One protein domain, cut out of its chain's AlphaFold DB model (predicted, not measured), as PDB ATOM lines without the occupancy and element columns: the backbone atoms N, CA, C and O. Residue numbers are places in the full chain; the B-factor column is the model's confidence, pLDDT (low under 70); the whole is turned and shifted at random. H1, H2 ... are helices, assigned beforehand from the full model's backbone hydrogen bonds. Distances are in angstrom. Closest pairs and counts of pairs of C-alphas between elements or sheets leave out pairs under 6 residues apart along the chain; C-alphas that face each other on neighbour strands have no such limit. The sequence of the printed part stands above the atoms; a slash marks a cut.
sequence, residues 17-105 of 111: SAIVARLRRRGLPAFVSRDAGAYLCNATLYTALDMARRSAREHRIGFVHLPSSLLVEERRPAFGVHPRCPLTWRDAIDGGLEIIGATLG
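What this domain is: This is residues 17 to 105 of the 111 residues of an uncharacterized protein of Hyphomicrobium sp. SCN 65-11 (UniProt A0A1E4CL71). Two helices, H1 and H4, pack side by side, and a third, H2, lies well away from them, with the long unnamed stretch of residues 54 to 68 passing between H2 and the pair for part of its course. That stretch ends at the very short H3, and beyond H3 a loop sticks out at residues 75 to 81; at the opposite end of the long axis residues 53 to 58 stick out. The printed part has 89 residues with four named helices, in the order H1, H2, H3, H4, and no named strand. The class is all helix, though under half of the residues, 42 of 89, are in named elements. The whole is loose, with a radius of gyration of the C-alphas of 15.5 A, and elongated, spanning 50 by 30 by 20 A.

Where its parts are: The longest helix is H4, residues 89 to 103, 20.9 A from first to last C-alpha; it begins with C-alpha 89 at (250.566, 104.532, 246.825) and ends with C-alpha 103 at (267.602, 109.583, 235.771). H1 holds residues 17 to 25 and is 12.4 A long, with C-alpha 17 at (273.172, 106.188, 244.069). H2 holds residues 40 to 53 and is 19.9 A long. H3 is residues 69 to 72, 4.9 A long.

How they stand to each other: H4 touches H1, with 11 pairs of C-alphas within 8 A. Their closest C-alphas are those of Ile 19 and Ile 99, 5.4 A apart. The two run opposite ways at a steep tilt of 40 degrees. H3 is close to H4 but not clearly touching: their closest C-alphas, those of Leu 70 and Trp 89, are 7.2 A apart. H2 touches no helix; it is apart from H1, H3 and H4. H1 and H3 are apart too. In H1, H2 and H4 every O i to N i+4 pair is within hydrogen-bond range. H3 is too short for such a pair; its one O i to N i+3 pair is within range.

The domain as a whole: The two C-alphas farthest apart, those of Ala 56 and Ala 78, are 50.9 A from each other. Residues 53 to 58, of which 53 belongs to H2, and residues 75 to 81 stand free; the body without them spans 37 by 30 by 19 A. The links H1 to H2, H2 to H3 and H3 to H4 are long, with 14, 15 and 16 residues. The printed part has no cut. The mean pLDDT of the printed part is 87.9, and residues 72 to 83, of which 72 belongs to H3, are under 70.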
ATOM      1  N   SER A  17     272.800 105.459 242.846       96.62
ATOM      2  CA  SER A  17     273.172 106.188 244.069       96.62
ATOM      3  C   SER A  17     272.472 107.547 244.184       96.62
ATOM      4  O   SER A  17     272.013 107.916 245.266       96.62
ATOM      5  N   ALA A  18     272.331 108.281 243.072       96.94
ATOM      6  CA  ALA A  18     271.636 109.568 243.052       96.94
ATOM      7  C   ALA A  18     270.127 109.398 243.269       96.94
ATOM      8  O   ALA A  18     269.517 110.185 243.998       96.94
ATOM      9  N   ILE A  19     269.542 108.346 242.685       97.88
ATOM     10  CA  ILE A  19     268.145 107.954 242.891       97.88
ATOM     11  C   ILE A  19     267.886 107.680 244.378       97.88
ATOM     12  O   ILE A  19     267.024 108.325 244.972       97.88
ATOM     13  N   VAL A  20     268.664 106.791 245.008       97.94
ATOM     14  CA  VAL A  20     268.481 106.445 246.430       97.94
ATOM     15  C   VAL A  20     268.647 107.673 247.324       97.94
ATOM     16  O   VAL A  20     267.828 107.898 248.215       97.94
ATOM     17  N   ALA A  21     269.662 108.506 247.076       96.62
ATOM     18  CA  ALA A  21     269.859 109.737 247.839       96.62
ATOM     19  C   ALA A  21     268.656 110.690 247.716       96.62
ATOM     20  O   ALA A  21     268.260 111.323 248.695       96.62
ATOM     21  N   ARG A  22     268.060 110.791 246.523       96.25
ATOM     22  CA  ARG A  22     266.899 111.648 246.260       96.25
ATOM     23  C   ARG A  22     265.632 111.144 246.950       96.25
ATOM     24  O   ARG A  22     264.958 111.943 247.594       96.25
ATOM     25  N   LEU A  23     265.368 109.839 246.898       96.38
ATOM     26  CA  LEU A  23     264.252 109.210 247.614       96.38
ATOM     27  C   LEU A  23     264.373 109.410 249.132       96.38
ATOM     28  O   LEU A  23     263.434 109.869 249.775       96.38
ATOM     29  N   ARG A  24     265.566 109.184 249.696       96.00
ATOM     30  CA  ARG A  24     265.813 109.377 251.135       96.00
ATOM     31  C   ARG A  24     265.612 110.823 251.587       96.00
ATOM     32  O   ARG A  24     265.036 111.043 252.646       96.00
ATOM     33  N   ARG A  25     266.014 111.818 250.784       94.25
ATOM     34  CA  ARG A  25     265.743 113.243 251.081       94.25
ATOM     35  C   ARG A  25     264.250 113.574 251.148       94.25
ATOM     36  O   ARG A  25     263.880 114.542 251.800       94.25
ATOM     37  N   ARG A  26     263.400 112.792 250.478       91.19
ATOM     38  CA  ARG A  26     261.934 112.903 250.533       91.19
ATOM     39  C   ARG A  26     261.314 112.120 251.698       91.19
ATOM     40  O   ARG A  26     260.096 112.110 251.810       91.19
ATOM     41  N   GLY A  27     262.123 111.477 252.541       93.56
ATOM     42  CA  GLY A  27     261.651 110.610 253.623       93.56
ATOM     43  C   GLY A  27     261.247 109.206 253.165       93.56
ATOM     44  O   GLY A  27     260.726 108.443 253.969       93.56
ATOM     45  N   LEU A  28     261.497 108.844 251.899       94.31
ATOM     46  CA  LEU A  28     261.119 107.538 251.362       94.31
ATOM     47  C   LEU A  28     262.201 106.484 251.663       94.31
ATOM     48  O   LEU A  28     263.378 106.706 251.344       94.31
ATOM     49  N   PRO A  29     261.836 105.321 252.233       94.31
ATOM     50  CA  PRO A  29     262.775 104.238 252.483       94.31
ATOM     51  C   PRO A  29     263.249 103.627 251.160       94.31
ATOM     52  O   PRO A  29     262.467 103.098 250.376       94.31
ATOM     53  N   ALA A  30     264.558 103.692 250.917       96.75
ATOM     54  CA  ALA A  30     265.190 103.142 249.723       96.75
ATOM     55  C   ALA A  30     266.626 102.687 250.014       96.75
ATOM     56  O   ALA A  30     267.337 103.279 250.837       96.75
ATOM     57  N   PHE A  31     267.081 101.659 249.302       96.88
ATOM     58  CA  PHE A  31     268.457 101.168 249.337       96.88
ATOM     59  C   PHE A  31     268.864 100.619 247.966       96.88
ATOM     60  O   PHE A  31     268.022 100.355 247.111       96.88
ATOM     61  N   VAL A  32     270.170 100.479 247.748       97.62
ATOM     62  CA  VAL A  32     270.710  99.895 246.515       97.62
ATOM     63  C   VAL A  32     270.601  98.375 246.601       97.62
ATOM     64  O   VAL A  32     271.232  97.778 247.472       97.62
ATOM     65  N   SER A  33     269.852  97.752 245.688       95.75
ATOM     66  CA  SER A  33     269.923  96.301 245.482       95.75
ATOM     67  C   SER A  33     271.052  95.965 244.511       95.75
ATOM     68  O   SER A  33     271.191  96.622 243.479       95.75
ATOM     69  N   ARG A  34     271.853  94.945 244.833       94.25
ATOM     70  CA  ARG A  34     272.922  94.430 243.954       94.25
ATOM     71  C   ARG A  34     272.508  93.180 243.177       94.25
ATOM     72  O   ARG A  34     273.263  92.738 242.321       94.25
ATOM     73  N   ASP A  35     271.323  92.650 243.468       92.88
ATOM     74  CA  ASP A  35     270.761  91.458 242.844       92.88
ATOM     75  C   ASP A  35     269.274  91.694 242.517       92.88
ATOM     76  O   ASP A  35     268.524  92.255 243.323       92.88
ATOM     77  N   ALA A  36     268.860  91.315 241.307       93.56
ATOM     78  CA  ALA A  36     267.472  91.367 240.847       93.56
ATOM     79  C   ALA A  36     266.750  90.008 240.985       93.56
ATOM     80  O   ALA A  36     265.588  89.884 240.590       93.56
ATOM     81  N   GLY A  37     267.425  89.006 241.554       92.62
ATOM     82  CA  GLY A  37     266.948  87.646 241.759       92.62
ATOM     83  C   GLY A  37     267.169  86.739 240.547       92.62
ATOM     84  O   GLY A  37     267.799  87.102 239.560       92.62
ATOM     85  N   ALA A  38     266.599  85.535 240.598       91.50
ATOM     86  CA  ALA A  38     266.734  84.527 239.539       91.50
ATOM     87  C   ALA A  38     265.465  84.355 238.679       91.50
ATOM     88  O   ALA A  38     265.345  83.381 237.940       91.50
ATOM     89  N   TYR A  39     264.504  85.277 238.788       93.38
ATOM     90  CA  TYR A  39     263.203  85.169 238.121       93.38
ATOM     91  C   TYR A  39     263.002  86.248 237.047       93.38
ATOM     92  O   TYR A  39     263.963  86.843 236.552       93.38
ATOM     93  N   LEU A  40     261.744  86.495 236.669       94.94
ATOM     94  CA  LEU A  40     261.388  87.367 235.552       94.94
ATOM     95  C   LEU A  40     261.949  88.790 235.689       94.94
ATOM     96  O   LEU A  40     262.405  89.337 234.694       94.94
ATOM     97  N   CYS A  41     262.007  89.361 236.897       95.38
ATOM     98  CA  CYS A  41     262.572  90.698 237.128       95.38
ATOM     99  C   CYS A  41     264.003  90.818 236.579       95.38
ATOM    100  O   CYS A  41     264.325  91.741 235.828       95.38
ATOM    101  N   ASN A  42     264.844  89.836 236.910       96.69
ATOM    102  CA  ASN A  42     266.215  89.764 236.426       96.69
ATOM    103  C   ASN A  42     266.275  89.464 234.926       96.69
ATOM    104  O   ASN A  42     267.021  90.122 234.207       96.69
ATOM    105  N   ALA A  43     265.456  88.531 234.431       96.19
ATOM    106  CA  ALA A  43     265.410  88.217 233.004       96.19
ATOM    107  C   ALA A  43     265.029  89.437 232.147       96.19
ATOM    108  O   ALA A  43     265.653  89.694 231.116       96.19
ATOM    109  N   THR A  44     264.055  90.228 232.602       96.81
ATOM    110  CA  THR A  44     263.631  91.476 231.960       96.81
ATOM    111  C   THR A  44     264.744  92.520 231.986       96.81
ATOM    112  O   THR A  44     265.067  93.073 230.934       96.81
ATOM    113  N   LEU A  45     265.365  92.766 233.147       97.44
ATOM    114  CA  LEU A  45     266.470  93.723 233.262       97.44
ATOM    115  C   LEU A  45     267.654  93.326 232.368       97.44
ATOM    116  O   LEU A  45     268.145  94.149 231.598       97.44
ATOM    117  N   TYR A  46     268.082  92.065 232.441       97.19
ATOM    118  CA  TYR A  46     269.189  91.533 231.651       97.19
ATOM    119  C   TYR A  46     268.931  91.685 230.151       97.19
ATOM    120  O   TYR A  46     269.784  92.188 229.424       97.19
ATOM    121  N   THR A  47     267.739  91.295 229.691       95.94
ATOM    122  CA  THR A  47     267.371  91.372 228.270       95.94
ATOM    123  C   THR A  47     267.368  92.817 227.779       95.94
ATOM    124  O   THR A  47     267.941  93.106 226.732       95.94
ATOM    125  N   ALA A  48     266.795  93.742 228.554       96.81
ATOM    126  CA  ALA A  48     266.769  95.159 228.202       96.81
ATOM    127  C   ALA A  48     268.187  95.757 228.119       96.81
ATOM    128  O   ALA A  48     268.502  96.474 227.167       96.81
ATOM    129  N   LEU A  49     269.063  95.425 229.074       96.94
ATOM    130  CA  LEU A  49     270.465  95.854 229.069       96.94
ATOM    131  C   LEU A  49     271.243  95.274 227.882       96.94
ATOM    132  O   LEU A  49     271.966  96.008 227.209       96.94
ATOM    133  N   ASP A  50     271.088  93.981 227.596       95.88
ATOM    134  CA  ASP A  50     271.745  93.324 226.459       95.88
ATOM    135  C   ASP A  50     271.293  93.925 225.119       95.88
ATOM    136  O   ASP A  50     272.126  94.196 224.255       95.88
ATOM    137  N   MET A  51     269.998  94.220 224.965       94.75
ATOM    138  CA  MET A  51     269.467  94.901 223.781       94.75
ATOM    139  C   MET A  51     270.031  96.318 223.630       94.75
ATOM    140  O   MET A  51     270.440  96.700 222.534       94.75
ATOM    141  N   ALA A  52     270.091  97.095 224.714       95.25
ATOM    142  CA  ALA A  52     270.609  98.460 224.668       95.25
ATOM    143  C   ALA A  52     272.091  98.526 224.300       95.25
ATOM    144  O   ALA A  52     272.476  99.390 223.520       95.25
ATOM    145  N   ARG A  53     272.913  97.591 224.791       93.00
ATOM    146  CA  ARG A  53     274.345  97.514 224.445       93.00
ATOM    147  C   ARG A  53     274.600  97.270 222.959       93.00
ATOM    148  O   ARG A  53     275.668  97.609 222.465       93.00
ATOM    149  N   ARG A  54     273.637  96.667 222.260       91.00
ATOM    150  CA  ARG A  54     273.691  96.390 220.817       91.00
ATOM    151  C   ARG A  54     273.061  97.512 219.981       91.00
ATOM    152  O   ARG A  54     273.028  97.416 218.760       91.00
ATOM    153  N   SER A  55     272.524  98.551 220.623       94.12
ATOM    154  CA  SER A  55     271.902  99.699 219.966       94.12
ATOM    155  C   SER A  55     272.922 100.810 219.717       94.12
ATOM    156  O   SER A  55     273.812 101.034 220.529       94.12
ATOM    157  N   ALA A  56     272.748 101.568 218.631       93.31
ATOM    158  CA  ALA A  56     273.534 102.779 218.365       93.31
ATOM    159  C   ALA A  56     273.117 103.986 219.235       93.31
ATOM    160  O   ALA A  56     273.761 105.030 219.196       93.31
ATOM    161  N   ARG A  57     272.012 103.876 219.986       93.81
ATOM    162  CA  ARG A  57     271.512 104.934 220.874       93.81
ATOM    163  C   ARG A  57     271.858 104.603 222.318       93.81
ATOM    164  O   ARG A  57     271.735 103.456 222.736       93.81
ATOM    165  N   GLU A  58     272.205 105.622 223.093       91.50
ATOM    166  CA  GLU A  58     272.369 105.470 224.536       91.50
ATOM    167  C   GLU A  58     271.011 105.339 225.234       91.50
ATOM    168  O   GLU A  58     270.113 106.165 225.044       91.50
ATOM    169  N   HIS A  59     270.879 104.319 226.085       95.00
ATOM    170  CA  HIS A  59     269.685 104.072 226.894       95.00
ATOM    171  C   HIS A  59     270.037 104.022 228.381       95.00
ATOM    172  O   HIS A  59     271.030 103.414 228.788       95.00
ATOM    173  N   ARG A  60     269.176 104.616 229.213       96.12
ATOM    174  CA  ARG A  60     269.238 104.485 230.674       96.12
ATOM    175  C   ARG A  60     268.264 103.398 231.112       96.12
ATOM    176  O   ARG A  60     267.059 103.569 230.973       96.12
ATOM    177  N   ILE A  61     268.787 102.287 231.616       97.56
ATOM    178  CA  ILE A  61     268.032 101.078 231.939       97.56
ATOM    179  C   ILE A  61     268.335 100.655 233.368       97.56
ATOM    180  O   ILE A  61     269.489 100.505 233.777       97.56
ATOM    181  N   GLY A  62     267.274 100.451 234.135       96.81
ATOM    182  CA  GLY A  62     267.332  99.957 235.499       96.81
ATOM    183  C   GLY A  62     266.033  99.276 235.885       96.81
ATOM    184  O   GLY A  62     265.072  99.267 235.117       96.81
ATOM    185  N   PHE A  63     266.023  98.698 237.079       97.31
ATOM    186  CA  PHE A  63     264.868  98.012 237.641       97.31
ATOM    187  C   PHE A  63     264.672  98.452 239.088       97.31
ATOM    188  O   PHE A  63     265.647  98.683 239.807       97.31
ATOM    189  N   VAL A  64     263.418  98.571 239.515       96.31
ATOM    190  CA  VAL A  64     263.056  98.984 240.873       96.31
ATOM    191  C   VAL A  64     262.072  97.967 241.429       96.31
ATOM    192  O   VAL A  64     261.015  97.742 240.846       96.31
ATOM    193  N   HIS A  65     262.421  97.354 242.557       94.81
ATOM    194  CA  HIS A  65     261.493  96.527 243.320       94.81
ATOM    195  C   HIS A  65     260.718  97.398 244.309       94.81
ATOM    196  O   HIS A  65     261.306  98.225 245.006       94.81
ATOM    197  N   LEU A  66     259.407  97.176 244.385       92.75
ATOM    198  CA  LEU A  66     258.541  97.734 245.420       92.75
ATOM    199  C   LEU A  66     258.171  96.635 246.429       92.75
ATOM    200  O   LEU A  66     258.149  95.458 246.056       92.75
ATOM    201  N   PRO A  67     257.874  96.981 247.696       90.50
ATOM    202  CA  PRO A  67     257.381  96.015 248.671       90.50
ATOM    203  C   PRO A  67     256.086  95.362 248.177       90.50
ATOM    204  O   PRO A  67     255.147  96.060 247.800       90.50
ATOM    205  N   SER A  68     255.996  94.032 248.222       86.06
ATOM    206  CA  SER A  68     254.786  93.305 247.805       86.06
ATOM    207  C   SER A  68     253.551  93.676 248.632       86.06
ATOM    208  O   SER A  68     252.436  93.670 248.112       86.06
ATOM    209  N   SER A  69     253.744  94.061 249.899       82.81
ATOM    210  CA  SER A  69     252.676  94.515 250.797       82.81
ATOM    211  C   SER A  69     251.959  95.776 250.312       82.81
ATOM    212  O   SER A  69     250.792  95.948 250.653       82.81
ATOM    213  N   LEU A  70     252.596  96.596 249.463       84.75
ATOM    214  CA  LEU A  70     251.975  97.783 248.863       84.75
ATOM    215  C   LEU A  70     250.715  97.417 248.059       84.75
ATOM    216  O   LEU A  70     249.737  98.154 248.061       84.75
ATOM    217  N   LEU A  71     250.725  96.248 247.406       74.50
ATOM    218  CA  LEU A  71     249.605  95.749 246.599       74.50
ATOM    219  C   LEU A  71     248.521  95.059 247.443       74.50
ATOM    220  O   LEU A  71     247.369  94.962 247.024       74.50
ATOM    221  N   VAL A  72     248.896  94.524 248.607       66.12
ATOM    222  CA  VAL A  72     247.993  93.748 249.474       66.12
ATOM    223  C   VAL A  72     247.110  94.675 250.308       66.12
ATOM    224  O   VAL A  72     245.913  94.420 250.435       66.12
ATOM    225  N   GLU A  73     247.673  95.776 250.811       59.50
ATOM    226  CA  GLU A  73     246.960  96.767 251.629       59.50
ATOM    227  C   GLU A  73     245.831  97.472 250.852       59.50
ATOM    228  O   GLU A  73     244.824  97.867 251.432       59.50
ATOM    229  N   GLU A  74     245.929  97.524 249.521       55.81
ATOM    230  CA  GLU A  74     244.885  98.064 248.644       55.81
ATOM    231  C   GLU A  74     243.704  97.095 248.430       55.81
ATOM    232  O   GLU A  74     242.609  97.519 248.062       55.81
ATOM    233  N   ARG A  75     243.900  95.782 248.654       55.38
ATOM    234  CA  ARG A  75     242.920  94.748 248.280       55.38
ATOM    235  C   ARG A  75     242.108  94.162 249.438       55.38
ATOM    236  O   ARG A  75     240.952  93.834 249.183       55.38
ATOM    237  N   ARG A  76     242.624  94.028 250.673       51.69
ATOM    238  CA  ARG A  76     241.849  93.593 251.872       51.69
ATOM    239  C   ARG A  76     242.572  93.899 253.205       51.69
ATOM    240  O   ARG A  76     243.739  93.547 253.320       51.69
ATOM    241  N   PRO A  77     241.875  94.354 254.272       47.94
ATOM    242  CA  PRO A  77     242.437  94.472 255.629       47.94
ATOM    243  C   PRO A  77     242.445  93.155 256.437       47.94
ATOM    244  O   PRO A  77     242.599  93.178 257.653       47.94
ATOM    245  N   ALA A  78     242.241  91.993 255.810       49.91
ATOM    246  CA  ALA A  78     242.005  90.739 256.525       49.91
ATOM    247  C   ALA A  78     242.952  89.633 256.053       49.91
ATOM    248  O   ALA A  78     242.597  88.882 255.152       49.91
ATOM    249  N   PHE A  79     244.153  89.573 256.637       41.84
ATOM    250  CA  PHE A  79     244.815  88.349 257.120       41.84
ATOM    251  C   PHE A  79     246.185  88.707 257.718       41.84
ATOM    252  O   PHE A  79     247.136  88.945 256.982       41.84
ATOM    253  N   GLY A  80     246.273  88.698 259.054       45.59
ATOM    254  CA  GLY A  80     247.534  88.744 259.802       45.59
ATOM    255  C   GLY A  80     248.278  90.081 259.744       45.59
ATOM    256  O   GLY A  80     248.318  90.764 258.728       45.59
ATOM    257  N   VAL A  81     248.877  90.476 260.864       44.91
ATOM    258  CA  VAL A  81     249.643  91.720 260.989       44.91
ATOM    259  C   VAL A  81     250.936  91.598 260.171       44.91
ATOM    260  O   VAL A  81     251.987  91.245 260.694       44.91
ATOM    261  N   HIS A  82     250.868  91.852 258.864       49.75
ATOM    262  CA  HIS A  82     252.062  92.177 258.095       49.75
ATOM    263  C   HIS A  82     252.611  93.504 258.642       49.75
ATOM    264  O   HIS A  82     251.811  94.389 258.970       49.75
ATOM    265  N   PRO A  83     253.941  93.684 258.771       54.78
ATOM    266  CA  PRO A  83     254.485  95.001 259.073       54.78
ATOM    267  C   PRO A  83     253.887  95.982 258.064       54.78
ATOM    268  O   PRO A  83     253.948  95.717 256.858       54.78
ATOM    269  N   ARG A  84     253.237  97.042 258.578       70.88
ATOM    270  CA  ARG A  84     252.599  98.093 257.769       70.88
ATOM    271  C   ARG A  84     253.508  98.404 256.593       70.88
ATOM    272  O   ARG A  84     254.716  98.566 256.800       70.88
ATOM    273  N   CYS A  85     252.956  98.415 255.378       80.06
ATOM    274  CA  CYS A  85     253.766  98.713 254.212       80.06
ATOM    275  C   CYS A  85     254.499 100.036 254.477       80.06
ATOM    276  O   CYS A  85     253.865 101.009 254.889       80.06
ATOM    277  N   PRO A  86     255.829 100.103 254.297       85.50
ATOM    278  CA  PRO A  86     256.571 101.322 254.598       85.50
ATOM    279  C   PRO A  86     256.305 102.438 253.570       85.50
ATOM    280  O   PRO A  86     256.924 103.495 253.649       85.50
ATOM    281  N   LEU A  87     255.434 102.184 252.589       89.12
ATOM    282  CA  LEU A  87     255.049 103.085 251.518       89.12
ATOM    283  C   LEU A  87     253.527 103.087 251.375       89.12
ATOM    284  O   LEU A  87     252.893 102.036 251.415       89.12
ATOM    285  N   THR A  88     252.959 104.258 251.114       89.81
ATOM    286  CA  THR A  88     251.627 104.393 250.514       89.81
ATOM    287  C   THR A  88     251.725 104.422 248.983       89.81
ATOM    288  O   THR A  88     252.802 104.597 248.406       89.81
ATOM    289  N   TRP A  89     250.594 104.331 248.281       88.94
ATOM    290  CA  TRP A  89     250.566 104.532 246.825       88.94
ATOM    291  C   TRP A  89     251.003 105.929 246.390       88.94
ATOM    292  O   TRP A  89     251.673 106.078 245.369       88.94
ATOM    293  N   ARG A  90     250.675 106.958 247.180       90.69
ATOM    294  CA  ARG A  90     251.165 108.318 246.938       90.69
ATOM    295  C   ARG A  90     252.687 108.365 247.025       90.69
ATOM    296  O   ARG A  90     253.313 108.930 246.135       90.69
ATOM    297  N   ASP A  91     253.267 107.722 248.035       93.31
ATOM    298  CA  ASP A  91     254.722 107.628 248.188       93.31
ATOM    299  C   ASP A  91     255.374 106.913 247.000       93.31
ATOM    300  O   ASP A  91     256.422 107.342 246.519       93.31
ATOM    301  N   ALA A  92     254.745 105.848 246.490       92.94
ATOM    302  CA  ALA A  92     255.230 105.126 245.317       92.94
ATOM    303  C   ALA A  92     255.202 105.993 244.045       92.94
ATOM    304  O   ALA A  92     256.172 105.998 243.283       92.94
ATOM    305  N   ILE A  93     254.131 106.764 243.833       93.38
ATOM    306  CA  ILE A  93     254.006 107.688 242.694       93.38
ATOM    307  C   ILE A  93     255.027 108.825 242.810       93.38
ATOM    308  O   ILE A  93     255.790 109.066 241.870       93.38
ATOM    309  N   ASP A  94     255.093 109.487 243.965       93.50
ATOM    310  CA  ASP A  94     256.039 110.578 244.220       93.50
ATOM    311  C   ASP A  94     257.490 110.087 244.099       93.50
ATOM    312  O   ASP A  94     258.336 110.753 243.498       93.50
ATOM    313  N   GLY A  95     257.778 108.885 244.603       95.38
ATOM    314  CA  GLY A  95     259.064 108.218 244.440       95.38
ATOM    315  C   GLY A  95     259.397 107.933 242.976       95.38
ATOM    316  O   GLY A  95     260.511 108.218 242.536       95.38
ATOM    317  N   GLY A  96     258.429 107.450 242.192       95.81
ATOM    318  CA  GLY A  96     258.564 107.243 240.747       95.81
ATOM    319  C   GLY A  96     258.971 108.516 240.003       95.81
ATOM    320  O   GLY A  96     259.908 108.502 239.200       95.81
ATOM    321  N   LEU A  97     258.338 109.647 240.326       95.50
ATOM    322  CA  LEU A  97     258.688 110.949 239.748       95.50
ATOM    323  C   LEU A  97     260.114 111.382 240.114       95.50
ATOM    324  O   LEU A  97     260.841 111.915 239.273       95.50
ATOM    325  N   GLU A  98     260.551 111.123 241.345       96.25
ATOM    326  CA  GLU A  98     261.911 111.434 241.785       96.25
ATOM    327  C   GLU A  98     262.961 110.522 241.122       96.25
ATOM    328  O   GLU A  98     264.038 111.007 240.761       96.25
ATOM    329  N   ILE A  99     262.645 109.242 240.883       97.19
ATOM    330  CA  ILE A  99     263.488 108.301 240.121       97.19
ATOM    331  C   ILE A  99     263.676 108.798 238.682       97.19
ATOM    332  O   ILE A  99     264.809 108.873 238.195       97.19
ATOM    333  N   ILE A 100     262.585 109.189 238.014       96.12
ATOM    334  CA  ILE A 100     262.627 109.757 236.659       96.12
ATOM    335  C   ILE A 100     263.451 111.048 236.666       96.12
ATOM    336  O   ILE A 100     264.356 111.214 235.849       96.12
ATOM    337  N   GLY A 101     263.198 111.939 237.627       95.62
ATOM    338  CA  GLY A 101     263.931 113.191 237.779       95.62
ATOM    339  C   GLY A 101     265.438 112.982 237.939       95.62
ATOM    340  O   GLY A 101     266.216 113.632 237.244       95.62
ATOM    341  N   ALA A 102     265.863 112.057 238.804       96.31
ATOM    342  CA  ALA A 102     267.276 111.717 238.974       96.31
ATOM    343  C   ALA A 102     267.885 111.106 237.702       96.31
ATOM    344  O   ALA A 102     268.992 111.475 237.318       96.31
ATOM    345  N   THR A 103     267.152 110.226 237.017       96.44
ATOM    346  CA  THR A 103     267.602 109.583 235.771       96.44
ATOM    347  C   THR A 103     267.791 110.590 234.632       96.44
ATOM    348  O   THR A 103     268.701 110.445 233.820       96.44
ATOM    349  N   LEU A 104     266.965 111.637 234.597       95.00
ATOM    350  CA  LEU A 104     267.062 112.740 233.639       95.00
ATOM    351  C   LEU A 104     268.053 113.840 234.063       95.00
ATOM    352  O   LEU A 104     268.146 114.852 233.375       95.00
ATOM    353  N   GLY A 105     268.753 113.693 235.195       93.25
ATOM    354  CA  GLY A 105     269.663 114.720 235.717       93.25
ATOM    355  C   GLY A 105     268.961 116.009 236.160       93.25
ATOM    356  O   GLY A 105     269.593 117.058 236.262       93.25
TER     357      GLY A 105